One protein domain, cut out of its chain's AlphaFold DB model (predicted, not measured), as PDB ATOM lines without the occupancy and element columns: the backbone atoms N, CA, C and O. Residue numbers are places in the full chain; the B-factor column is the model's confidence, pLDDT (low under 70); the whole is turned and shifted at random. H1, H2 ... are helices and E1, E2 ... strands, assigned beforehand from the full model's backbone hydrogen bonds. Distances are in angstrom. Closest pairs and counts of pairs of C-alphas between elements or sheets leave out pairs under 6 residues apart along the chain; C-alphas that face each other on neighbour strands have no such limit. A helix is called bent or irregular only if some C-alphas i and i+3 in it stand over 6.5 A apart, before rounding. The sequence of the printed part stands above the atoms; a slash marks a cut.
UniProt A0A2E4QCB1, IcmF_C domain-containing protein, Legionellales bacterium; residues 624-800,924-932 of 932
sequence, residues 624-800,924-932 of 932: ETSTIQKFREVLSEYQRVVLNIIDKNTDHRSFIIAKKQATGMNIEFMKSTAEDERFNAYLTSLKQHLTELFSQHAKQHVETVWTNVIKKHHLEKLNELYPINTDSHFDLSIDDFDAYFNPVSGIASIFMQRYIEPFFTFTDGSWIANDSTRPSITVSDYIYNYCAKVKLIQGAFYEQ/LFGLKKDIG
ATOM      1  N   GLU A 624     134.850 143.942 124.779       41.50
ATOM      2  CA  GLU A 624     135.722 143.334 125.803       41.50
ATOM      3  C   GLU A 624     135.720 141.804 125.659       41.50
ATOM      4  O   GLU A 624     134.855 141.082 126.147       41.50
ATOM      5  N   THR A 625     136.678 141.314 124.869       42.84
ATOM      6  CA  THR A 625     136.478 140.109 124.040       42.84
ATOM      7  C   THR A 625     137.361 138.902 124.382       42.84
ATOM      8  O   THR A 625     137.464 137.997 123.561       42.84
ATOM      9  N   SER A 626     138.035 138.856 125.539       39.41
ATOM     10  CA  SER A 626     139.000 137.781 125.865       39.41
ATOM     11  C   SER A 626     138.504 136.800 126.935       39.41
ATOM     12  O   SER A 626     138.316 135.622 126.638       39.41
ATOM     13  N   THR A 627     138.253 137.248 128.168       38.75
ATOM     14  CA  THR A 627     137.810 136.366 129.269       38.75
ATOM     15  C   THR A 627     136.390 135.849 129.043       38.75
ATOM     16  O   THR A 627     136.145 134.650 129.142       38.75
ATOM     17  N   ILE A 628     135.479 136.732 128.624       42.38
ATOM     18  CA  ILE A 628     134.091 136.402 128.259       42.38
ATOM     19  C   ILE A 628     134.036 135.449 127.046       42.38
ATOM     20  O   ILE A 628     133.160 134.588 126.954       42.38
ATOM     21  N   GLN A 629     135.004 135.551 126.132       44.44
ATOM     22  CA  GLN A 629     135.113 134.669 124.970       44.44
ATOM     23  C   GLN A 629     135.651 133.280 125.353       44.44
ATOM     24  O   GLN A 629     135.036 132.285 124.977       44.44
ATOM     25  N   LYS A 630     136.700 133.194 126.191       42.09
ATOM     26  CA  LYS A 630     137.145 131.927 126.811       42.09
ATOM     27  C   LYS A 630     135.990 131.247 127.571       42.09
ATOM     28  O   LYS A 630     135.796 130.042 127.452       42.09
ATOM     29  N   PHE A 631     135.197 132.018 128.319       44.47
ATOM     30  CA  PHE A 631     134.005 131.545 129.035       44.47
ATOM     31  C   PHE A 631     132.947 130.948 128.087       44.47
ATOM     32  O   PHE A 631     132.484 129.826 128.308       44.47
ATOM     33  N   ARG A 632     132.624 131.645 126.988       44.38
ATOM     34  CA  ARG A 632     131.721 131.163 125.927       44.38
ATOM     35  C   ARG A 632     132.225 129.890 125.250       44.38
ATOM     36  O   ARG A 632     131.441 128.970 125.025       44.38
ATOM     37  N   GLU A 633     133.511 129.815 124.931       45.28
ATOM     38  CA  GLU A 633     134.132 128.635 124.314       45.28
ATOM     39  C   GLU A 633     134.057 127.412 125.235       45.28
ATOM     40  O   GLU A 633     133.711 126.320 124.787       45.28
ATOM     41  N   VAL A 634     134.282 127.598 126.538       43.28
ATOM     42  CA  VAL A 634     134.142 126.527 127.530       43.28
ATOM     43  C   VAL A 634     132.682 126.067 127.658       43.28
ATOM     44  O   VAL A 634     132.419 124.874 127.508       43.28
ATOM     45  N   LEU A 635     131.724 126.974 127.890       45.84
ATOM     46  CA  LEU A 635     130.306 126.609 128.066       45.84
ATOM     47  C   LEU A 635     129.681 125.979 126.817       45.84
ATOM     48  O   LEU A 635     128.991 124.966 126.927       45.84
ATOM     49  N   SER A 636     129.952 126.526 125.630       45.19
ATOM     50  CA  SER A 636     129.437 125.959 124.379       45.19
ATOM     51  C   SER A 636     129.990 124.554 124.110       45.19
ATOM     52  O   SER A 636     129.257 123.700 123.613       45.19
ATOM     53  N   GLU A 637     131.229 124.255 124.511       44.72
ATOM     54  CA  GLU A 637     131.793 122.905 124.430       44.72
ATOM     55  C   GLU A 637     131.130 121.931 125.428       44.72
ATOM     56  O   GLU A 637     130.815 120.798 125.051       44.72
ATOM     57  N   TYR A 638     130.828 122.365 126.663       49.81
ATOM     58  CA  TYR A 638     130.012 121.581 127.611       49.81
ATOM     59  C   TYR A 638     128.620 121.276 127.038       49.81
ATOM     60  O   TYR A 638     128.212 120.113 126.969       49.81
ATOM     61  N   GLN A 639     127.908 122.307 126.577       47.31
ATOM     62  CA  GLN A 639     126.564 122.198 126.009       47.31
ATOM     63  C   GLN A 639     126.556 121.280 124.777       47.31
ATOM     64  O   GLN A 639     125.717 120.384 124.667       47.31
ATOM     65  N   ARG A 640     127.546 121.418 123.883       48.44
ATOM     66  CA  ARG A 640     127.730 120.556 122.705       48.44
ATOM     67  C   ARG A 640     127.907 119.091 123.086       48.44
ATOM     68  O   ARG A 640     127.398 118.224 122.372       48.44
ATOM     69  N   VAL A 641     128.614 118.792 124.176       46.47
ATOM     70  CA  VAL A 641     128.769 117.420 124.681       46.47
ATOM     71  C   VAL A 641     127.449 116.888 125.234       46.47
ATOM     72  O   VAL A 641     127.037 115.803 124.826       46.47
ATOM     73  N   VAL A 642     126.753 117.648 126.084       47.84
ATOM     74  CA  VAL A 642     125.473 117.233 126.689       47.84
ATOM     75  C   VAL A 642     124.391 117.006 125.626       47.84
ATOM     76  O   VAL A 642     123.792 115.930 125.585       47.84
ATOM     77  N   LEU A 643     124.212 117.938 124.687       44.31
ATOM     78  CA  LEU A 643     123.264 117.789 123.574       44.31
ATOM     79  C   LEU A 643     123.602 116.578 122.688       44.31
ATOM     80  O   LEU A 643     122.711 115.826 122.298       44.31
ATOM     81  N   ASN A 644     124.890 116.315 122.431       44.47
ATOM     82  CA  ASN A 644     125.307 115.104 121.716       44.47
ATOM     83  C   ASN A 644     124.964 113.810 122.469       44.47
ATOM     84  O   ASN A 644     124.794 112.774 121.825       44.47
ATOM     85  N   ILE A 645     124.934 113.815 123.799       44.72
ATOM     86  CA  ILE A 645     124.574 112.636 124.595       44.72
ATOM     87  C   ILE A 645     123.065 112.388 124.487       44.72
ATOM     88  O   ILE A 645     122.666 111.269 124.162       44.72
ATOM     89  N   ILE A 646     122.257 113.435 124.669       41.97
ATOM     90  CA  ILE A 646     120.786 113.374 124.673       41.97
ATOM     91  C   ILE A 646     120.224 112.946 123.307       41.97
ATOM     92  O   ILE A 646     119.392 112.042 123.248       41.97
ATOM     93  N   ASP A 647     120.721 113.516 122.205       38.75
ATOM     94  CA  ASP A 647     120.236 113.246 120.838       38.75
ATOM     95  C   ASP A 647     120.426 111.775 120.391       38.75
ATOM     96  O   ASP A 647     119.769 111.293 119.466       38.75
ATOM     97  N   LYS A 648     121.357 111.026 121.005       38.25
ATOM     98  CA  LYS A 648     121.864 109.757 120.445       38.25
ATOM     99  C   LYS A 648     122.155 108.683 121.499       38.25
ATOM    100  O   LYS A 648     123.299 108.245 121.632       38.25
ATOM    101  N   ASN A 649     121.099 108.182 122.147       49.97
ATOM    102  CA  ASN A 649     121.142 107.116 123.164       49.97
ATOM    103  C   ASN A 649     122.028 107.508 124.364       49.97
ATOM    104  O   ASN A 649     123.196 107.113 124.468       49.97
ATOM    105  N   THR A 650     121.420 108.307 125.246       55.19
ATOM    106  CA  THR A 650     121.993 108.913 126.455       55.19
ATOM    107  C   THR A 650     122.865 107.932 127.237       55.19
ATOM    108  O   THR A 650     124.050 108.188 127.442       55.19
ATOM    109  N   ASP A 651     122.323 106.761 127.575       58.78
ATOM    110  CA  ASP A 651     122.977 105.759 128.422       58.78
ATOM    111  C   ASP A 651     124.282 105.249 127.797       58.78
ATOM    112  O   ASP A 651     125.341 105.230 128.435       58.78
ATOM    113  N   HIS A 652     124.241 104.887 126.511       59.84
ATOM    114  CA  HIS A 652     125.417 104.379 125.808       59.84
ATOM    115  C   HIS A 652     126.523 105.435 125.668       59.84
ATOM    116  O   HIS A 652     127.711 105.111 125.777       59.84
ATOM    117  N   ARG A 653     126.157 106.702 125.439       60.25
ATOM    118  CA  ARG A 653     127.125 107.799 125.299       60.25
ATOM    119  C   ARG A 653     127.738 108.201 126.635       60.25
ATOM    120  O   ARG A 653     128.963 108.306 126.710       60.25
ATOM    121  N   SER A 654     126.926 108.315 127.681       65.75
ATOM    122  CA  SER A 654     127.385 108.522 129.058       65.75
ATOM    123  C   SER A 654     128.349 107.419 129.502       65.75
ATOM    124  O   SER A 654     129.423 107.718 130.019       65.75
ATOM    125  N   PHE A 655     128.067 106.151 129.175       71.88
ATOM    126  CA  PHE A 655     129.003 105.044 129.401       71.88
ATOM    127  C   PHE A 655     130.354 105.222 128.683       71.88
ATOM    128  O   PHE A 655     131.404 104.990 129.284       71.88
ATOM    129  N   ILE A 656     130.369 105.644 127.411       66.62
ATOM    130  CA  ILE A 656     131.624 105.901 126.677       66.62
ATOM    131  C   ILE A 656     132.430 107.029 127.340       66.62
ATOM    132  O   ILE A 656     133.659 106.953 127.393       66.62
ATOM    133  N   ILE A 657     131.753 108.064 127.838       68.81
ATOM    134  CA  ILE A 657     132.360 109.229 128.493       68.81
ATOM    135  C   ILE A 657     132.948 108.848 129.852       68.81
ATOM    136  O   ILE A 657     134.151 109.028 130.049       68.81
ATOM    137  N   ALA A 658     132.161 108.212 130.722       75.25
ATOM    138  CA  ALA A 658     132.626 107.693 132.006       75.25
ATOM    139  C   ALA A 658     133.816 106.731 131.817       75.25
ATOM    140  O   ALA A 658     134.839 106.841 132.493       75.25
ATOM    141  N   LYS A 659     133.753 105.842 130.812       76.50
ATOM    142  CA  LYS A 659     134.856 104.927 130.479       76.50
ATOM    143  C   LYS A 659     136.137 105.661 130.068       76.50
ATOM    144  O   LYS A 659     137.230 105.223 130.436       76.50
ATOM    145  N   LYS A 660     136.040 106.754 129.303       73.62
ATOM    146  CA  LYS A 660     137.206 107.586 128.954       73.62
ATOM    147  C   LYS A 660     137.813 108.225 130.204       73.62
ATOM    148  O   LYS A 660     139.019 108.104 130.398       73.62
ATOM    149  N   GLN A 661     136.986 108.808 131.072       72.25
ATOM    150  CA  GLN A 661     137.430 109.418 132.329       72.25
ATOM    151  C   GLN A 661     138.150 108.403 133.235       72.25
ATOM    152  O   GLN A 661     139.306 108.621 133.594       72.25
ATOM    153  N   ALA A 662     137.533 107.251 133.521       72.25
ATOM    154  CA  ALA A 662     138.116 106.212 134.377       72.25
ATOM    155  C   ALA A 662     139.456 105.672 133.833       72.25
ATOM    156  O   ALA A 662     140.437 105.524 134.569       72.25
ATOM    157  N   THR A 663     139.556 105.479 132.512       65.88
ATOM    158  CA  THR A 663     140.805 105.044 131.851       65.88
ATOM    159  C   THR A 663     141.870 106.141 131.714       65.88
ATOM    160  O   THR A 663     142.954 105.870 131.200       65.88
ATOM    161  N   GLY A 664     141.618 107.363 132.201       57.78
ATOM    162  CA  GLY A 664     142.568 108.482 132.150       57.78
ATOM    163  C   GLY A 664     142.650 109.184 130.790       57.78
ATOM    164  O   GLY A 664     143.530 110.022 130.580       57.78
ATOM    165  N   MET A 665     141.737 108.887 129.857       52.19
ATOM    166  CA  MET A 665     141.553 109.699 128.655       52.19
ATOM    167  C   MET A 665     140.862 111.007 129.040       52.19
ATOM    168  O   MET A 665     139.635 111.088 129.116       52.19
ATOM    169  N   ASN A 666     141.681 112.034 129.263       49.47
ATOM    170  CA  ASN A 666     141.231 113.400 129.492       49.47
ATOM    171  C   ASN A 666     140.272 113.852 128.386       49.47
ATOM    172  O   ASN A 666     140.621 113.814 127.206       49.47
ATOM    173  N   ILE A 667     139.096 114.327 128.784       52.62
ATOM    174  CA  ILE A 667     138.172 115.006 127.879       52.62
ATOM    175  C   ILE A 667     138.492 116.498 127.943       52.62
ATOM    176  O   ILE A 667     138.636 117.054 129.029       52.62
ATOM    177  N   GLU A 668     138.668 117.123 126.784       44.78
ATOM    178  CA  GLU A 668     139.322 118.430 126.645       44.78
ATOM    179  C   GLU A 668     138.617 119.543 127.440       44.78
ATOM    180  O   GLU A 668     139.280 120.302 128.144       44.78
ATOM    181  N   PHE A 669     137.280 119.534 127.484       51.94
ATOM    182  CA  PHE A 669     136.491 120.469 128.295       51.94
ATOM    183  C   PHE A 669     136.748 120.359 129.811       51.94
ATOM    184  O   PHE A 669     136.727 121.373 130.508       51.94
ATOM    185  N   MET A 670     137.055 119.165 130.340       49.44
ATOM    186  CA  MET A 670     137.308 118.954 131.779       49.44
ATOM    187  C   MET A 670     138.601 119.645 132.239       49.44
ATOM    188  O   MET A 670     138.744 119.957 133.422       49.44
ATOM    189  N   LYS A 671     139.533 119.910 131.310       51.22
ATOM    190  CA  LYS A 671     140.799 120.609 131.576       51.22
ATOM    191  C   LYS A 671     140.671 122.129 131.662       51.22
ATOM    192  O   LYS A 671     141.651 122.773 132.013       51.22
ATOM    193  N   SER A 672     139.509 122.702 131.343       50.47
ATOM    194  CA  SER A 672     139.302 124.147 131.463       50.47
ATOM    195  C   SER A 672     139.525 124.612 132.907       50.47
ATOM    196  O   SER A 672     138.849 124.167 133.835       50.47
ATOM    197  N   THR A 673     140.498 125.498 133.080       48.28
ATOM    198  CA  THR A 673     140.762 126.277 134.293       48.28
ATOM    199  C   THR A 673     140.875 127.725 133.846       48.28
ATOM    200  O   THR A 673     141.651 127.997 132.926       48.28
ATOM    201  N   ALA A 674     140.127 128.645 134.450       48.88
ATOM    202  CA  ALA A 674     140.402 130.063 134.245       48.88
ATOM    203  C   ALA A 674     141.427 130.569 135.260       48.88
ATOM    204  O   ALA A 674     141.862 129.858 136.165       48.88
ATOM    205  N   GLU A 675     141.787 131.831 135.085       43.47
ATOM    206  CA  GLU A 675     142.658 132.582 135.984       43.47
ATOM    207  C   GLU A 675     141.905 133.043 137.256       43.47
ATOM    208  O   GLU A 675     142.542 133.342 138.259       43.47
ATOM    209  N   ASP A 676     140.562 133.039 137.244       47.41
ATOM    210  CA  ASP A 676     139.703 133.397 138.382       47.41
ATOM    211  C   ASP A 676     139.369 132.179 139.272       47.41
ATOM    212  O   ASP A 676     138.884 131.142 138.807       47.41
ATOM    213  N   GLU A 677     139.626 132.312 140.575       45.75
ATOM    214  CA  GLU A 677     139.457 131.263 141.589       45.75
ATOM    215  C   GLU A 677     137.986 130.863 141.821       45.75
ATOM    216  O   GLU A 677     137.695 129.690 142.066       45.75
ATOM    217  N   ARG A 678     137.042 131.799 141.679       48.12
ATOM    218  CA  ARG A 678     135.603 131.569 141.895       48.12
ATOM    219  C   ARG A 678     134.950 130.962 140.667       48.12
ATOM    220  O   ARG A 678     134.209 129.990 140.789       48.12
ATOM    221  N   PHE A 679     135.329 131.416 139.474       50.97
ATOM    222  CA  PHE A 679     134.923 130.734 138.247       50.97
ATOM    223  C   PHE A 679     135.431 129.283 138.198       50.97
ATOM    224  O   PHE A 679     134.723 128.383 137.740       50.97
ATOM    225  N   ASN A 680     136.636 129.018 138.717       53.94
ATOM    226  CA  ASN A 680     137.117 127.648 138.888       53.94
ATOM    227  C   ASN A 680     136.256 126.840 139.877       53.94
ATOM    228  O   ASN A 680     136.068 125.643 139.649       53.94
ATOM    229  N   ALA A 681     135.685 127.455 140.919       53.41
ATOM    230  CA  ALA A 681     134.725 126.800 141.812       53.41
ATOM    231  C   ALA A 681     133.404 126.460 141.089       53.41
ATOM    232  O   ALA A 681     132.985 125.300 141.132       53.41
ATOM    233  N   TYR A 682     132.813 127.401 140.338       50.75
ATOM    234  CA  TYR A 682     131.622 127.148 139.510       50.75
ATOM    235  C   TYR A 682     131.860 126.029 138.481       50.75
ATOM    236  O   TYR A 682     131.104 125.056 138.422       50.75
ATOM    237  N   LEU A 683     132.964 126.095 137.724       53.84
ATOM    238  CA  LEU A 683     133.345 125.023 136.798       53.84
ATOM    239  C   LEU A 683     133.557 123.682 137.504       53.84
ATOM    240  O   LEU A 683     133.287 122.644 136.909       53.84
ATOM    241  N   THR A 684     134.062 123.674 138.737       62.06
ATOM    242  CA  THR A 684     134.265 122.433 139.498       62.06
ATOM    243  C   THR A 684     132.929 121.823 139.919       62.06
ATOM    244  O   THR A 684     132.735 120.628 139.704       62.06
ATOM    245  N   SER A 685     131.980 122.637 140.395       55.44
ATOM    246  CA  SER A 685     130.601 122.212 140.677       55.44
ATOM    247  C   SER A 685     129.921 121.633 139.427       55.44
ATOM    248  O   SER A 685     129.447 120.496 139.432       55.44
ATOM    249  N   LEU A 686     129.972 122.348 138.298       57.34
ATOM    250  CA  LEU A 686     129.381 121.895 137.034       57.34
ATOM    251  C   LEU A 686     130.043 120.607 136.499       57.34
ATOM    252  O   LEU A 686     129.348 119.697 136.039       57.34
ATOM    253  N   LYS A 687     131.375 120.474 136.609       62.84
ATOM    254  CA  LYS A 687     132.095 119.225 136.285       62.84
ATOM    255  C   LYS A 687     131.653 118.068 137.176       62.84
ATOM    256  O   LYS A 687     131.497 116.958 136.663       62.84
ATOM    257  N   GLN A 688     131.468 118.301 138.475       66.12
ATOM    258  CA  GLN A 688     131.022 117.278 139.418       66.12
ATOM    259  C   GLN A 688     129.610 116.792 139.062       66.12
ATOM    260  O   GLN A 688     129.429 115.601 138.813       66.12
ATOM    261  N   HIS A 689     128.646 117.702 138.906       60.16
ATOM    262  CA  HIS A 689     127.261 117.354 138.575       60.16
ATOM    263  C   HIS A 689     127.119 116.612 137.237       60.16
ATOM    264  O   HIS A 689     126.429 115.594 137.156       60.16
ATOM    265  N   LEU A 690     127.829 117.045 136.188       62.59
ATOM    266  CA  LEU A 690     127.846 116.313 134.916       62.59
ATOM    267  C   LEU A 690     128.481 114.923 135.055       62.59
ATOM    268  O   LEU A 690     128.028 113.968 134.429       62.59
ATOM    269  N   THR A 691     129.507 114.785 135.895       69.56
ATOM    270  CA  THR A 691     130.152 113.496 136.175       69.56
ATOM    271  C   THR A 691     129.210 112.530 136.900       69.56
ATOM    272  O   THR A 691     129.166 111.343 136.559       69.56
ATOM    273  N   GLU A 692     128.422 113.024 137.856       71.56
ATOM    274  CA  GLU A 692     127.384 112.255 138.551       71.56
ATOM    275  C   GLU A 692     126.294 111.790 137.569       71.56
ATOM    276  O   GLU A 692     126.019 110.590 137.484       71.56
ATOM    277  N   LEU A 693     125.766 112.697 136.736       66.12
ATOM    278  CA  LEU A 693     124.776 112.389 135.694       66.12
ATOM    279  C   LEU A 693     125.294 111.343 134.687       66.12
ATOM    280  O   LEU A 693     124.604 110.368 134.373       66.12
ATOM    281  N   PHE A 694     126.532 111.493 134.200       69.56
ATOM    282  CA  PHE A 694     127.137 110.508 133.299       69.56
ATOM    283  C   PHE A 694     127.337 109.156 133.985       69.56
ATOM    284  O   PHE A 694     127.150 108.125 133.341       69.56
ATOM    285  N   SER A 695     127.664 109.134 135.278       76.62
ATOM    286  CA  SER A 695     127.827 107.890 136.038       76.62
ATOM    287  C   SER A 695     126.497 107.160 136.257       76.62
ATOM    288  O   SER A 695     126.458 105.932 136.147       76.62
ATOM    289  N   GLN A 696     125.397 107.889 136.479       75.25
ATOM    290  CA  GLN A 696     124.042 107.327 136.577       75.25
ATOM    291  C   GLN A 696     123.587 106.693 135.251       75.25
ATOM    292  O   GLN A 696     123.222 105.516 135.214       75.25
ATOM    293  N   HIS A 697     123.697 107.417 134.137       71.88
ATOM    294  CA  HIS A 697     123.361 106.882 132.811       71.88
ATOM    295  C   HIS A 697     124.313 105.754 132.365       71.88
ATOM    296  O   HIS A 697     123.896 104.787 131.723       71.88
ATOM    297  N   ALA A 698     125.593 105.811 132.748       78.31
ATOM    298  CA  ALA A 698     126.537 104.724 132.508       78.31
ATOM    299  C   ALA A 698     126.166 103.449 133.286       78.31
ATOM    300  O   ALA A 698     126.257 102.358 132.717       78.31
ATOM    301  N   LYS A 699     125.693 103.566 134.538       83.62
ATOM    302  CA  LYS A 699     125.124 102.444 135.306       83.62
ATOM    303  C   LYS A 699     123.946 101.813 134.558       83.62
ATOM    304  O   LYS A 699     123.983 100.610 134.297       83.62
ATOM    305  N   GLN A 700     122.959 102.614 134.148       79.12
ATOM    306  CA  GLN A 700     121.783 102.142 133.400       79.12
ATOM    307  C   GLN A 700     122.176 101.394 132.113       79.12
ATOM    308  O   GLN A 700     121.615 100.339 131.799       79.12
ATOM    309  N   HIS A 701     123.203 101.872 131.398       80.56
ATOM    310  CA  HIS A 701     123.737 101.168 130.231       80.56
ATOM    311  C   HIS A 701     124.326  99.796 130.583       80.56
ATOM    312  O   HIS A 701     124.040  98.809 129.900       80.56
ATOM    313  N   VAL A 702     125.139  99.711 131.641       84.31
ATOM    314  CA  VAL A 702     125.749  98.447 132.084       84.31
ATOM    315  C   VAL A 702     124.679  97.446 132.525       84.31
ATOM    316  O   VAL A 702     124.758  96.286 132.131       84.31
ATOM    317  N   GLU A 703     123.647  97.882 133.249       87.06
ATOM    318  CA  GLU A 703     122.520  97.036 133.682       87.06
ATOM    319  C   GLU A 703     121.652  96.561 132.503       87.06
ATOM    320  O   GLU A 703     121.229  95.399 132.450       87.06
ATOM    321  N   THR A 704     121.464  97.412 131.492       81.50
ATOM    322  CA  THR A 704     120.782  97.053 130.239       81.50
ATOM    323  C   THR A 704     121.571  96.006 129.449       81.50
ATOM    324  O   THR A 704     121.001  95.026 128.961       81.50
ATOM    325  N   VAL A 705     122.892  96.167 129.324       81.69
ATOM    326  CA  VAL A 705     123.756  95.188 128.641       81.69
ATOM    327  C   VAL A 705     123.839  93.885 129.435       81.69
ATOM    328  O   VAL A 705     123.735  92.809 128.847       81.69
ATOM    329  N   TRP A 706     123.972  93.966 130.759       87.50
ATOM    330  CA  TRP A 706     123.923  92.824 131.670       87.50
ATOM    331  C   TRP A 706     122.658  91.988 131.447       87.50
ATOM    332  O   TRP A 706     122.741  90.780 131.220       87.50
ATOM    333  N   THR A 707     121.494  92.640 131.446       86.00
ATOM    334  CA  THR A 707     120.194  91.975 131.302       86.00
ATOM    335  C   THR A 707     120.067  91.287 129.941       86.00
ATOM    336  O   THR A 707     119.725  90.106 129.862       86.00
ATOM    337  N   ASN A 708     120.407  92.004 128.866       80.50
ATOM    338  CA  ASN A 708     120.228  91.525 127.494       80.50
ATOM    339  C   ASN A 708     121.268  90.490 127.040       80.50
ATOM    340  O   ASN A 708     120.971  89.694 126.149       80.50
ATOM    341  N   VAL A 709     122.477  90.501 127.615       80.56
ATOM    342  CA  VAL A 709     123.580  89.609 127.218       80.56
ATOM    343  C   VAL A 709     123.817  88.515 128.253       80.56
ATOM    344  O   VAL A 709     123.771  87.340 127.904       80.56
ATOM    345  N   ILE A 710     124.069  88.876 129.514       87.69
ATOM    346  CA  ILE A 710     124.494  87.920 130.544       87.69
ATOM    347  C   ILE A 710     123.299  87.172 131.132       87.69
ATOM    348  O   ILE A 710     123.222  85.952 130.994       87.69
ATOM    349  N   LYS A 711     122.334  87.893 131.721       87.38
ATOM    350  CA  LYS A 711     121.148  87.287 132.351       87.38
ATOM    351  C   LYS A 711     120.372  86.434 131.351       87.38
ATOM    352  O   LYS A 711     120.111  85.267 131.627       87.38
ATOM    353  N   LYS A 712     120.093  86.974 130.157       83.62
ATOM    354  CA  LYS A 712     119.430  86.229 129.080       83.62
ATOM    355  C   LYS A 712     120.175  84.942 128.702       83.62
ATOM    356  O   LYS A 712     119.580  83.871 128.759       83.62
ATOM    357  N   HIS A 713     121.461  85.026 128.348       84.12
ATOM    358  CA  HIS A 713     122.204  83.846 127.893       84.12
ATOM    359  C   HIS A 713     122.320  82.785 128.992       84.12
ATOM    360  O   HIS A 713     122.146  81.602 128.716       84.12
ATOM    361  N   HIS A 714     122.555  83.188 130.244       86.56
ATOM    362  CA  HIS A 714     122.617  82.239 131.349       86.56
ATOM    363  C   HIS A 714     121.278  81.524 131.569       86.56
ATOM    364  O   HIS A 714     121.261  80.297 131.669       86.56
ATOM    365  N   LEU A 715     120.161  82.261 131.597       83.38
ATOM    366  CA  LEU A 715     118.818  81.683 131.735       83.38
ATOM    367  C   LEU A 715     118.479  80.715 130.589       83.38
ATOM    368  O   LEU A 715     117.921  79.653 130.843       83.38
ATOM    369  N   GLU A 716     118.857  81.042 129.349       83.69
ATOM    370  CA  GLU A 716     118.557  80.226 128.161       83.69
ATOM    371  C   GLU A 716     119.489  79.015 127.960       83.69
ATOM    372  O   GLU A 716     119.087  78.051 127.305       83.69
ATOM    373  N   LYS A 717     120.739  79.061 128.449       83.94
ATOM    374  CA  LYS A 717     121.780  78.066 128.111       83.94
ATOM    375  C   LYS A 717     122.424  77.338 129.282       83.94
ATOM    376  O   LYS A 717     122.949  76.253 129.069       83.94
ATOM    377  N   LEU A 718     122.414  77.910 130.483       88.69
ATOM    378  CA  LEU A 718     123.216  77.417 131.610       88.69
ATOM    379  C   LEU A 718     122.358  77.022 132.816       88.69
ATOM    380  O   LEU A 718     122.650  76.041 133.489       88.69
ATOM    381  N   ASN A 719     121.283  77.766 133.077       86.94
ATOM    382  CA  ASN A 719     120.563  77.766 134.351       86.94
ATOM    383  C   ASN A 719     119.912  76.435 134.753       86.94
ATOM    384  O   ASN A 719     119.658  76.220 135.936       86.94
ATOM    385  N   GLU A 720     119.630  75.556 133.791       89.12
ATOM    386  CA  GLU A 720     119.015  74.241 134.023       89.12
ATOM    387  C   GLU A 720     119.962  73.065 133.759       89.12
ATOM    388  O   GLU A 720     119.527  71.915 133.719       89.12
ATOM    389  N   LEU A 721     121.261  73.333 133.616       91.00
ATOM    390  CA  LEU A 721     122.286  72.322 133.375       91.00
ATOM    391  C   LEU A 721     123.230  72.206 134.572       91.00
ATOM    392  O   LEU A 721     123.637  73.198 135.176       91.00
ATOM    393  N   TYR A 722     123.624  70.983 134.901       89.88
ATOM    394  CA  TYR A 722     124.710  70.724 135.836       89.88
ATOM    395  C   TYR A 722     126.034  71.190 135.215       89.88
ATOM    396  O   TYR A 722     126.264  70.888 134.044       89.88
ATOM    397  N   PRO A 723     126.924  71.901 135.928       89.62
ATOM    398  CA  PRO A 723     126.989  72.088 137.383       89.62
ATOM    399  C   PRO A 723     126.273  73.335 137.931       89.62
ATOM    400  O   PRO A 723     126.309  73.571 139.131       89.62
ATOM    401  N   ILE A 724     125.653  74.154 137.080       89.31
ATOM    402  CA  ILE A 724     124.993  75.409 137.486       89.31
ATOM    403  C   ILE A 724     123.694  75.134 138.262       89.31
ATOM    404  O   ILE A 724     123.347  75.865 139.188       89.31
ATOM    405  N   ASN A 725     122.989  74.063 137.895       87.44
ATOM    406  CA  ASN A 725     121.902  73.471 138.665       87.44
ATOM    407  C   ASN A 725     122.336  72.079 139.153       87.44
ATOM    408  O   ASN A 725     122.404  71.142 138.354       87.44
ATOM    409  N   THR A 726     122.627  71.950 140.452       85.06
ATOM    410  CA  THR A 726     123.068  70.699 141.104       85.06
ATOM    411  C   THR A 726     122.077  69.557 140.910       85.06
ATOM    412  O   THR A 726     122.471  68.412 140.694       85.06
ATOM    413  N   ASP A 727     120.786  69.889 140.898       85.44
ATOM    414  CA  ASP A 727     119.688  68.926 140.838       85.44
ATOM    415  C   ASP A 727     119.395  68.469 139.397       85.44
ATOM    416  O   ASP A 727     118.577  67.577 139.170       85.44
ATOM    417  N   SER A 728     120.053  69.066 138.393       89.69
ATOM    418  CA  SER A 728     119.837  68.714 136.991       89.69
ATOM    419  C   SER A 728     120.489  67.383 136.623       89.69
ATOM    420  O   SER A 728     121.654  67.119 136.936       89.69
ATOM    421  N   HIS A 729     119.757  66.564 135.866       88.31
ATOM    422  CA  HIS A 729     120.269  65.353 135.217       88.31
ATOM    423  C   HIS A 729     120.935  65.626 133.857       88.31
ATOM    424  O   HIS A 729     121.543  64.721 133.291       88.31
ATOM    425  N   PHE A 730     120.830  66.849 133.329       90.31
ATOM    426  CA  PHE A 730     121.461  67.243 132.072       90.31
ATOM    427  C   PHE A 730     122.760  67.997 132.350       90.31
ATOM    428  O   PHE A 730     122.786  68.944 133.132       90.31
ATOM    429  N   ASP A 731     123.839  67.575 131.698       89.50
ATOM    430  CA  ASP A 731     125.161  68.182 131.839       89.50
ATOM    431  C   ASP A 731     125.353  69.343 130.847       89.50
ATOM    432  O   ASP A 731     125.033  69.236 129.662       89.50
ATOM    433  N   LEU A 732     125.958  70.430 131.323       91.44
ATOM    434  CA  LEU A 732     126.503  71.509 130.508       91.44
ATOM    435  C   LEU A 732     127.667  70.965 129.673       91.44
ATOM    436  O   LEU A 732     128.568  70.317 130.210       91.44
ATOM    437  N   SER A 733     127.688  71.233 128.367       90.75
ATOM    438  CA  SER A 733     128.819  70.807 127.541       90.75
ATOM    439  C   SER A 733     130.090  71.584 127.917       90.75
ATOM    440  O   SER A 733     130.031  72.750 128.314       90.75
ATOM    441  N   ILE A 734     131.259  70.947 127.789       90.81
ATOM    442  CA  ILE A 734     132.547  71.615 128.048       90.81
ATOM    443  C   ILE A 734     132.767  72.777 127.066       90.81
ATOM    444  O   ILE A 734     133.338  73.796 127.448       90.81
ATOM    445  N   ASP A 735     132.269  72.653 125.832       90.06
ATOM    446  CA  ASP A 735     132.375  73.692 124.807       90.06
ATOM    447  C   ASP A 735     131.477  74.904 125.120       90.06
ATOM    448  O   ASP A 735     131.911  76.039 124.937       90.06
ATOM    449  N   ASP A 736     130.262  74.699 125.646       89.56
ATOM    450  CA  ASP A 736     129.382  75.792 126.100       89.56
ATOM    451  C   ASP A 736     129.921  76.453 127.381       89.56
ATOM    452  O   ASP A 736     129.885  77.679 127.512       89.56
ATOM    453  N   PHE A 737     130.480  75.660 128.307       92.25
ATOM    454  CA  PHE A 737     131.200  76.184 129.470       92.25
ATOM    455  C   PHE A 737     132.375  77.067 129.030       92.25
ATOM    456  O   PHE A 737     132.516  78.183 129.532       92.25
ATOM    457  N   ASP A 738     133.177  76.625 128.054       92.19
ATOM    458  CA  ASP A 738     134.297  77.415 127.540       92.19
ATOM    459  C   ASP A 738     133.836  78.669 126.788       92.19
ATOM    460  O   ASP A 738     134.291  79.776 127.087       92.19
ATOM    461  N   ALA A 739     132.850  78.548 125.896       86.88
ATOM    462  CA  ALA A 739     132.265  79.681 125.179       86.88
ATOM    463  C   ALA A 739     131.739  80.789 126.115       86.88
ATOM    464  O   ALA A 739     131.700  81.964 125.736       86.88
ATOM    465  N   TYR A 740     131.366  80.439 127.347       90.56
ATOM    466  CA  TYR A 740     130.864  81.381 128.334       90.56
ATOM    467  C   TYR A 740     131.928  81.892 129.321       90.56
ATOM    468  O   TYR A 740     132.059  83.109 129.501       90.56
ATOM    469  N   PHE A 741     132.693  80.989 129.945       92.75
ATOM    470  CA  PHE A 741     133.602  81.299 131.054       92.75
ATOM    471  C   PHE A 741     135.054  81.562 130.644       92.75
ATOM    472  O   PHE A 741     135.784  82.103 131.475       92.75
ATOM    473  N   ASN A 742     135.485  81.257 129.411       93.31
ATOM    474  CA  ASN A 742     136.884  81.411 128.993       93.31
ATOM    475  C   ASN A 742     137.447  82.804 129.357       93.31
ATOM    476  O   ASN A 742     136.860  83.805 128.926       93.31
ATOM    477  N   PRO A 743     138.575  82.920 130.093       89.69
ATOM    478  CA  PRO A 743     139.082  84.193 130.625       89.69
ATOM    479  C   PRO A 743     139.336  85.282 129.577       89.69
ATOM    480  O   PRO A 743     139.412  86.467 129.905       89.69
ATOM    481  N   VAL A 744     139.484  84.891 128.308       80.19
ATOM    482  CA  VAL A 744     139.843  85.785 127.211       80.19
ATOM    483  C   VAL A 744     138.689  85.989 126.234       80.19
ATOM    484  O   VAL A 744     138.404  87.134 125.886       80.19
ATOM    485  N   SER A 745     138.055  84.908 125.767       81.81
ATOM    486  CA  SER A 745     137.024  84.948 124.713       81.81
ATOM    487  C   SER A 745     135.606  84.634 125.188       81.81
ATOM    488  O   SER A 745     134.681  84.724 124.383       81.81
ATOM    489  N   GLY A 746     135.424  84.275 126.460       85.50
ATOM    490  CA  GLY A 746     134.121  83.918 127.011       85.50
ATOM    491  C   GLY A 746     133.164  85.108 127.059       85.50
ATOM    492  O   GLY A 746     133.589  86.249 127.269       85.50
ATOM    493  N   ILE A 747     131.864  84.853 126.898       86.44
ATOM    494  CA  ILE A 747     130.809  85.883 126.949       86.44
ATOM    495  C   ILE A 747     130.906  86.726 128.235       86.44
ATOM    496  O   ILE A 747     130.873  87.960 128.168       86.44
ATOM    497  N   ALA A 748     131.105  86.086 129.392       87.75
ATOM    498  CA  ALA A 748     131.249  86.784 130.668       87.75
ATOM    499  C   ALA A 748     132.538  87.630 130.732       87.75
ATOM    500  O   ALA A 748     132.521  88.755 131.232       87.75
ATOM    501  N   SER A 749     133.642  87.140 130.161       86.75
ATOM    502  CA  SER A 749     134.919  87.866 130.080       86.75
ATOM    503  C   SER A 749     134.835  89.102 129.198       86.75
ATOM    504  O   SER A 749     135.303  90.166 129.591       86.75
ATOM    505  N   ILE A 750     134.199  88.989 128.029       83.62
ATOM    506  CA  ILE A 750     133.990  90.116 127.111       83.62
ATOM    507  C   ILE A 750     133.140  91.198 127.786       83.62
ATOM    508  O   ILE A 750     133.428  92.386 127.625       83.62
ATOM    509  N   PHE A 751     132.127  90.809 128.568       88.38
ATOM    510  CA  PHE A 751     131.356  91.751 129.374       88.38
ATOM    511  C   PHE A 751     132.229  92.436 130.438       88.38
ATOM    512  O   PHE A 751     132.314  93.664 130.440       88.38
ATOM    513  N   MET A 752     132.943  91.676 131.276       90.38
ATOM    514  CA  MET A 752     133.801  92.238 132.329       90.38
ATOM    515  C   MET A 752     134.864  93.190 131.764       90.38
ATOM    516  O   MET A 752     134.895  94.357 132.149       90.38
ATOM    517  N   GLN A 753     135.661  92.748 130.786       84.31
ATOM    518  CA  GLN A 753     136.712  93.553 130.144       84.31
ATOM    519  C   GLN A 753     136.170  94.846 129.512       84.31
ATOM    520  O   GLN A 753     136.844  95.880 129.461       84.31
ATOM    521  N   ARG A 754     134.944  94.806 128.975       81.69
ATOM    522  CA  ARG A 754     134.368  95.950 128.267       81.69
ATOM    523  C   ARG A 754     133.656  96.930 129.192       81.69
ATOM    524  O   ARG A 754     133.799  98.130 128.937       81.69
ATOM    525  N   TYR A 755     132.928  96.449 130.199       84.25
ATOM    526  CA  TYR A 755     131.966  97.230 130.986       84.25
ATOM    527  C   TYR A 755     132.320  97.381 132.476       84.25
ATOM    528  O   TYR A 755     131.882  98.358 133.071       84.25
ATOM    529  N   ILE A 756     133.129  96.485 133.057       89.25
ATOM    530  CA  ILE A 756     133.467  96.470 134.496       89.25
ATOM    531  C   ILE A 756     134.930  96.884 134.727       89.25
ATOM    532  O   ILE A 756     135.197  97.877 135.399       89.25
ATOM    533  N   GLU A 757     135.881  96.204 134.080       88.38
ATOM    534  CA  GLU A 757     137.330  96.441 134.222       88.38
ATOM    535  C   GLU A 757     137.822  97.883 133.934       88.38
ATOM    536  O   GLU A 757     138.834  98.284 134.510       88.38
ATOM    537  N   PRO A 758     137.153  98.726 133.111       85.94
ATOM    538  CA  PRO A 758     137.543 100.133 132.980       85.94
ATOM    539  C   PRO A 758     137.403 100.947 134.273       85.94
ATOM    540  O   PRO A 758     138.106 101.943 134.429       85.94
ATOM    541  N   PHE A 759     136.515 100.527 135.176       84.06
ATOM    542  CA  PHE A 759     136.182 101.221 136.422       84.06
ATOM    543  C   PHE A 759     136.710 100.488 137.662       84.06
ATOM    544  O   PHE A 759     137.043 101.142 138.647       84.06
ATOM    545  N   PHE A 760     136.838  99.156 137.598       86.25
ATOM    546  CA  PHE A 760     137.208  98.315 138.737       86.25
ATOM    547  C   PHE A 760     138.358  97.354 138.430       86.25
ATOM    548  O   PHE A 760     138.406  96.745 137.363       86.25
ATOM    549  N   THR A 761     139.232  97.144 139.409       86.12
ATOM    550  CA  THR A 761     140.276  96.118 139.404       86.12
ATOM    551  C   THR A 761     139.846  94.996 140.334       86.12
ATOM    552  O   THR A 761     139.298  95.235 141.409       86.12
ATOM    553  N   PHE A 762     140.081  93.757 139.911       84.00
ATOM    554  CA  PHE A 762     139.836  92.587 140.741       84.00
ATOM    555  C   PHE A 762     141.079  92.279 141.586       84.00
ATOM    556  O   PHE A 762     142.127  91.950 141.026       84.00
ATOM    557  N   THR A 763     140.948  92.359 142.909       79.31
ATOM    558  CA  THR A 763     142.023  92.136 143.889       79.31
ATOM    559  C   THR A 763     141.457  91.359 145.077       79.31
ATOM    560  O   THR A 763     140.355  91.652 145.535       79.31
ATOM    561  N   ASP A 764     142.184  90.347 145.558       76.31
ATOM    562  CA  ASP A 764     141.842  89.549 146.749       76.31
ATOM    563  C   ASP A 764     140.381  89.050 146.799       76.31
ATOM    564  O   ASP A 764     139.708  89.071 147.828       76.31
ATOM    565  N   GLY A 765     139.869  88.595 145.650       72.44
ATOM    566  CA  GLY A 765     138.515  88.048 145.519       72.44
ATOM    567  C   GLY A 765     137.401  89.089 145.344       72.44
ATOM    568  O   GLY A 765     136.253  88.700 145.139       72.44
ATOM    569  N   SER A 766     137.723  90.385 145.383       76.25
ATOM    570  CA  SER A 766     136.764  91.496 145.338       76.25
ATOM    571  C   SER A 766     137.039  92.456 144.176       76.25
ATOM    572  O   SER A 766     138.159  92.558 143.679       76.25
ATOM    573  N   TRP A 767     136.012  93.189 143.744       82.06
ATOM    574  CA  TRP A 767     136.167  94.306 142.807       82.06
ATOM    575  C   TRP A 767     136.346  95.610 143.585       82.06
ATOM    576  O   TRP A 767     135.512  95.957 144.416       82.06
ATOM    577  N   ILE A 768     137.430  96.330 143.304       83.44
ATOM    578  CA  ILE A 768     137.795  97.601 143.942       83.44
ATOM    579  C   ILE A 768     137.852  98.674 142.850       83.44
ATOM    580  O   ILE A 768     138.307  98.391 141.742       83.44
ATOM    581  N   ALA A 769     137.390  99.898 143.122       82.56
ATOM    582  CA  ALA A 769     137.485 101.002 142.162       82.56
ATOM    583  C   ALA A 769     138.949 101.289 141.775       82.56
ATOM    584  O   ALA A 769     139.840 101.267 142.622       82.56
ATOM    585  N   ASN A 770     139.192 101.556 140.488       71.19
ATOM    586  CA  ASN A 770     140.538 101.670 139.909       71.19
ATOM    587  C   ASN A 770     141.370 102.839 140.463       71.19
ATOM    588  O   ASN A 770     142.598 102.787 140.404       71.19
ATOM    589  N   ASP A 771     140.717 103.902 140.931       65.19
ATOM    590  CA  ASP A 771     141.332 105.127 141.445       65.19
ATOM    591  C   ASP A 771     140.243 105.933 142.179       65.19
ATOM    592  O   ASP A 771     139.180 106.166 141.604       65.19
ATOM    593  N   SER A 772     140.472 106.365 143.423       55.34
ATOM    594  CA  SER A 772     139.503 107.189 144.167       55.34
ATOM    595  C   SER A 772     139.445 108.645 143.690       55.34
ATOM    596  O   SER A 772     138.529 109.371 144.063       55.34
ATOM    597  N   THR A 773     140.400 109.077 142.859       46.53
ATOM    598  CA  THR A 773     140.451 110.431 142.283       46.53
ATOM    599  C   THR A 773     139.787 110.535 140.908       46.53
ATOM    600  O   THR A 773     139.730 111.622 140.331       46.53
ATOM    601  N   ARG A 774     139.275 109.422 140.362       57.28
ATOM    602  CA  ARG A 774     138.622 109.382 139.046       57.28
ATOM    603  C   ARG A 774     137.124 109.123 139.162       57.28
ATOM    604  O   ARG A 774     136.701 108.402 140.061       57.28
ATOM    605  N   PRO A 775     136.331 109.603 138.188       55.31
ATOM    606  CA  PRO A 775     134.948 109.183 138.021       55.31
ATOM    607  C   PRO A 775     134.823 107.658 137.937       55.31
ATOM    608  O   PRO A 775     135.241 107.038 136.954       55.31
ATOM    609  N   SER A 776     134.233 107.062 138.969       65.06
ATOM    610  CA  SER A 776     133.793 105.671 138.972       65.06
ATOM    611  C   SER A 776     132.284 105.638 138.783       65.06
ATOM    612  O   SER A 776     131.562 106.478 139.316       65.06
ATOM    613  N   ILE A 777     131.791 104.624 138.077       76.69
ATOM    614  CA  ILE A 777     130.369 104.286 138.141       76.69
ATOM    615  C   ILE A 777     130.099 103.514 139.437       76.69
ATOM    616  O   ILE A 777     131.022 103.009 140.075       76.69
ATOM    617  N   THR A 778     128.827 103.371 139.802       77.69
ATOM    618  CA  THR A 778     128.387 102.336 140.745       77.69
ATOM    619  C   THR A 778     127.552 101.340 139.956       77.69
ATOM    620  O   THR A 778     126.562 101.740 139.351       77.69
ATOM    621  N   VAL A 779     127.930 100.062 139.928       78.44
ATOM    622  CA  VAL A 779     127.052  98.990 139.419       78.44
ATOM    623  C   VAL A 779     126.332  98.323 140.587       78.44
ATOM    624  O   VAL A 779     126.787  98.417 141.723       78.44
ATOM    625  N   SER A 780     125.187  97.692 140.336       81.69
ATOM    626  CA  SER A 780     124.434  97.023 141.402       81.69
ATOM    627  C   SER A 780     125.148  95.767 141.921       81.69
ATOM    628  O   SER A 780     125.793  95.047 141.154       81.69
ATOM    629  N   ASP A 781     124.992  95.476 143.216       82.81
ATOM    630  CA  ASP A 781     125.750  94.447 143.949       82.81
ATOM    631  C   ASP A 781     125.686  93.048 143.328       82.81
ATOM    632  O   ASP A 781     126.671  92.309 143.356       82.81
ATOM    633  N   TYR A 782     124.560  92.682 142.707       83.31
ATOM    634  CA  TYR A 782     124.427  91.401 142.004       83.31
ATOM    635  C   TYR A 782     125.423  91.273 140.834       83.31
ATOM    636  O   TYR A 782     125.990  90.200 140.640       83.31
ATOM    637  N   ILE A 783     125.723  92.365 140.113       86.81
ATOM    638  CA  ILE A 783     126.720  92.377 139.028       86.81
ATOM    639  C   ILE A 783     128.125  92.189 139.605       86.81
ATOM    640  O   ILE A 783     128.882  91.365 139.091       86.81
ATOM    641  N   TYR A 784     128.477  92.897 140.685       84.19
ATOM    642  CA  TYR A 784     129.778  92.729 141.346       84.19
ATOM    643  C   TYR A 784     129.979  91.302 141.852       84.19
ATOM    644  O   TYR A 784     130.991  90.676 141.528       84.19
ATOM    645  N   ASN A 785     129.009  90.788 142.612       84.44
ATOM    646  CA  ASN A 785     129.051  89.450 143.192       84.44
ATOM    647  C   ASN A 785     129.182  88.397 142.093       84.44
ATOM    648  O   ASN A 785     130.070  87.548 142.152       84.44
ATOM    649  N   TYR A 786     128.376  88.496 141.037       88.31
ATOM    650  CA  TYR A 786     128.491  87.605 139.894       88.31
ATOM    651  C   TYR A 786     129.859  87.707 139.198       88.31
ATOM    652  O   TYR A 786     130.506  86.688 138.957       88.31
ATOM    653  N   CYS A 787     130.347  88.912 138.887       89.25
ATOM    654  CA  CYS A 787     131.634  89.081 138.212       89.25
ATOM    655  C   CYS A 787     132.806  88.577 139.069       89.25
ATOM    656  O   CYS A 787     133.758  88.016 138.528       89.25
ATOM    657  N   ALA A 788     132.745  88.726 140.396       86.88
ATOM    658  CA  ALA A 788     133.719  88.137 141.314       86.88
ATOM    659  C   ALA A 788     133.680  86.601 141.256       86.88
ATOM    660  O   ALA A 788     134.715  85.957 141.084       86.88
ATOM    661  N   LYS A 789     132.480  86.011 141.283       87.38
ATOM    662  CA  LYS A 789     132.277  84.564 141.131       87.38
ATOM    663  C   LYS A 789     132.808  84.036 139.791       87.38
ATOM    664  O   LYS A 789     133.488  83.012 139.776       87.38
ATOM    665  N   VAL A 790     132.605  84.759 138.685       90.69
ATOM    666  CA  VAL A 790     133.204  84.424 137.378       90.69
ATOM    667  C   VAL A 790     134.734  84.449 137.433       90.69
ATOM    668  O   VAL A 790     135.362  83.523 136.924       90.69
ATOM    669  N   LYS A 791     135.357  85.451 138.070       88.94
ATOM    670  CA  LYS A 791     136.824  85.500 138.228       88.94
ATOM    671  C   LYS A 791     137.361  84.338 139.072       88.94
ATOM    672  O   LYS A 791     138.404  83.785 138.727       88.94
ATOM    673  N   LEU A 792     136.642  83.920 140.116       86.44
ATOM    674  CA  LEU A 792     136.988  82.729 140.904       86.44
ATOM    675  C   LEU A 792     136.887  81.445 140.065       86.44
ATOM    676  O   LEU A 792     137.831  80.659 140.051       86.44
ATOM    677  N   ILE A 793     135.800  81.261 139.303       88.44
ATOM    678  CA  ILE A 793     135.646  80.143 138.352       88.44
ATOM    679  C   ILE A 793     136.804  80.139 137.343       88.44
ATOM    680  O   ILE A 793     137.417  79.103 137.104       88.44
ATOM    681  N   GLN A 794     137.170  81.300 136.798       90.38
ATOM    682  CA  GLN A 794     138.302  81.430 135.877       90.38
ATOM    683  C   GLN A 794     139.630  81.022 136.522       90.38
ATOM    684  O   GLN A 794     140.367  80.237 135.932       90.38
ATOM    685  N   GLY A 795     139.913  81.482 137.743       86.06
ATOM    686  CA  GLY A 795     141.115  81.086 138.484       86.06
ATOM    687  C   GLY A 795     141.163  79.592 138.828       86.06
ATOM    688  O   GLY A 795     142.234  78.997 138.792       86.06
ATOM    689  N   ALA A 796     140.013  78.975 139.115       84.19
ATOM    690  CA  ALA A 796     139.915  77.560 139.469       84.19
ATOM    691  C   ALA A 796     140.024  76.605 138.271       84.19
ATOM    692  O   ALA A 796     140.600  75.527 138.415       84.19
ATOM    693  N   PHE A 797     139.449  76.983 137.123       88.81
ATOM    694  CA  PHE A 797     139.301  76.115 135.951       88.81
ATOM    695  C   PHE A 797     140.276  76.420 134.805       88.81
ATOM    696  O   PHE A 797     140.419  75.579 133.930       88.81
ATOM    697  N   TYR A 798     140.949  77.577 134.768       90.44
ATOM    698  CA  TYR A 798     141.849  77.958 133.662       90.44
ATOM    699  C   TYR A 798     143.306  78.183 134.093       90.44
ATOM    700  O   TYR A 798     144.088  78.780 133.355       90.44
ATOM    701  N   GLU A 799     143.706  77.685 135.268       83.00
ATOM    702  CA  GLU A 799     145.097  77.778 135.744       83.00
ATOM    703  C   GLU A 799     146.091  77.175 134.731       83.00
ATOM    704  O   GLU A 799     147.165  77.728 134.491       83.00
ATOM    705  N   GLN A 800     145.722  76.051 134.106       78.81
ATOM    706  CA  GLN A 800     146.622  75.275 133.249       78.81
ATOM    707  C   GLN A 800     146.672  75.733 131.779       78.81
ATOM    708  O   GLN A 800     147.488  75.217 131.013       78.81
ATOM    709  N   LEU A 924     130.489  77.857 141.544       75.00
ATOM    710  CA  LEU A 924     129.861  77.448 140.280       75.00
ATOM    711  C   LEU A 924     128.439  76.907 140.506       75.00
ATOM    712  O   LEU A 924     127.514  77.319 139.813       75.00
ATOM    713  N   PHE A 925     128.249  76.077 141.536       70.81
ATOM    714  CA  PHE A 925     126.935  75.519 141.897       70.81
ATOM    715  C   PHE A 925     125.995  76.578 142.511       70.81
ATOM    716  O   PHE A 925     124.777  76.426 142.530       70.81
ATOM    717  N   GLY A 926     126.558  77.675 143.036       66.88
ATOM    718  CA  GLY A 926     125.801  78.792 143.605       66.88
ATOM    719  C   GLY A 926     125.317  79.818 142.576       66.88
ATOM    720  O   GLY A 926     124.430  80.608 142.897       66.88
ATOM    721  N   LEU A 927     125.871  79.806 141.355       74.38
ATOM    722  CA  LEU A 927     125.751  80.891 140.371       74.38
ATOM    723  C   LEU A 927     124.304  81.156 139.914       74.38
ATOM    724  O   LEU A 927     123.942  82.292 139.612       74.38
ATOM    725  N   LYS A 928     123.448  80.124 139.945       74.56
ATOM    726  CA  LYS A 928     122.000  80.215 139.680       74.56
ATOM    727  C   LYS A 928     121.280  81.238 140.572       74.56
ATOM    728  O   LYS A 928     120.264  81.793 140.161       74.56
ATOM    729  N   LYS A 929     121.788  81.507 141.783       67.81
ATOM    730  CA  LYS A 929     121.157  82.426 142.749       67.81
ATOM    731  C   LYS A 929     121.451  83.906 142.483       67.81
ATOM    732  O   LYS A 929     120.671  84.740 142.920       67.81
ATOM    733  N   ASP A 930     122.528  84.235 141.771       66.56
ATOM    734  CA  ASP A 930     122.990  85.624 141.571       66.56
ATOM    735  C   ASP A 930     122.371  86.317 140.342       66.56
ATOM    736  O   ASP A 930     122.767  87.421 139.973       66.56
ATOM    737  N   ILE A 931     121.451  85.633 139.657       66.75
ATOM    738  CA  ILE A 931     120.907  86.037 138.351       66.75
ATOM    739  C   ILE A 931     119.415  86.388 138.428       66.75
ATOM    740  O   ILE A 931     118.889  86.999 137.493       66.75
ATOM    741  N   GLY A 932     118.757  86.056 139.545       51.16
ATOM    742  CA  GLY A 932     117.413  86.531 139.899       51.16
ATOM    743  C   GLY A 932     117.352  88.049 139.957       51.16
ATOM    744  O   GLY A 932     116.480  88.591 139.242       51.16
TER     745      GLY A 932
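AT A GLANCE: This is residues 624 to 800 and 924 to 932 of the 932 residues of the protein "IcmF_C domain-containing protein" of Legionellales bacterium (UniProt A0A2E4QCB1). One long helix, H4, makes the spine of a rod, with a loose end and a fuller end. Toward the loose end H1 and the short H3 are beside H4, while H2 crosses H4 near its middle; toward the fuller end H5, H6, H7 and H8 cluster with a small strand hairpin, E1 and E2. The printed part has 186 residues, with eight named helices and two named strands in the order H1 H2 H3 H4 H5 H6 E1 E2 H7 H8, and its class is mostly helix. The sheet, E1 - E2, is antiparallel. The whole is loose, with a radius of gyration of the C-alphas of 21.0 A and spans of 80 by 34 by 24 A.

IN THESE COORDINATES: H1, residues 627 to 646, begins at C-alpha 627 (137.810, 136.366, 129.269) and is 29.0 A long. H2 is residues 650 to 662, 18.2 A, and H3 residues 668 to 671. H4, residues 677 to 717, is 57.7 A long and ends at C-alpha 717 (121.780, 78.066, 128.111); it is irregular, only just, with C-alphas 708 and 711 6.51 A apart. H5 is residues 734 to 741 and H6 residues 747 to 756, 13.3 A. E1 is residues 760 to 763 and E2 residues 766 to 769. H7 is residues 781 to 797, 24.2 A, and H8, residues 927 to 930, ends at C-alpha 930 (122.990, 85.624, 141.571).

HOW THE PARTS SIT: H1 only just touches H3, with 3 pairs of C-alphas within 8 A, the closest Val 634 and Phe 669 at 6.5 A. H1 and H4 are near each other, with 9 pairs of C-alphas within 10 A. H2 touches H4, the closest C-alphas being Phe 655 and Ala 698 at 4.0 A, at a steep tilt of 67 degrees, only just short of about perpendicular. H4 touches H6 with its residues 702 to 710 alone, closest C-alphas Val 702 and Tyr 755 at 6.4 A, at a shallow tilt of 9 degrees, opposite ways. H5 and H6 touch only at the corner, closest C-alphas Tyr 740 and Ile 747 at 4.7 A. In the hairpin of E1 and E2, N 761 and O 768 are 2.8 A apart. H7 only just touches H6, with 3 pairs of C-alphas within 8 A, the closest Met 752 and Cys 787 at 7.0 A. H7 touches H8, closest C-alphas Tyr 782 and Asp 930 at 6.0 A. Every O i to N i+4 pair is within hydrogen-bond range in H1, H2, H5, H6 and H7, and 35 of 37 in H4; H3 and H8 are too short for such a pair.

THE WHOLE: The C-alphas of Glu 624 and His 729, the two farthest apart, are 80.1 A apart. Residues 801 to 923 are not printed, and C-alphas 800 and 924 are 18.3 A apart across this cut. The links H4 to H5 and E2 to H7 are long. Mean pLDDT of the printed part is 71.4; 75 residues are under 70, among them 624 to 654 and 663 to 691.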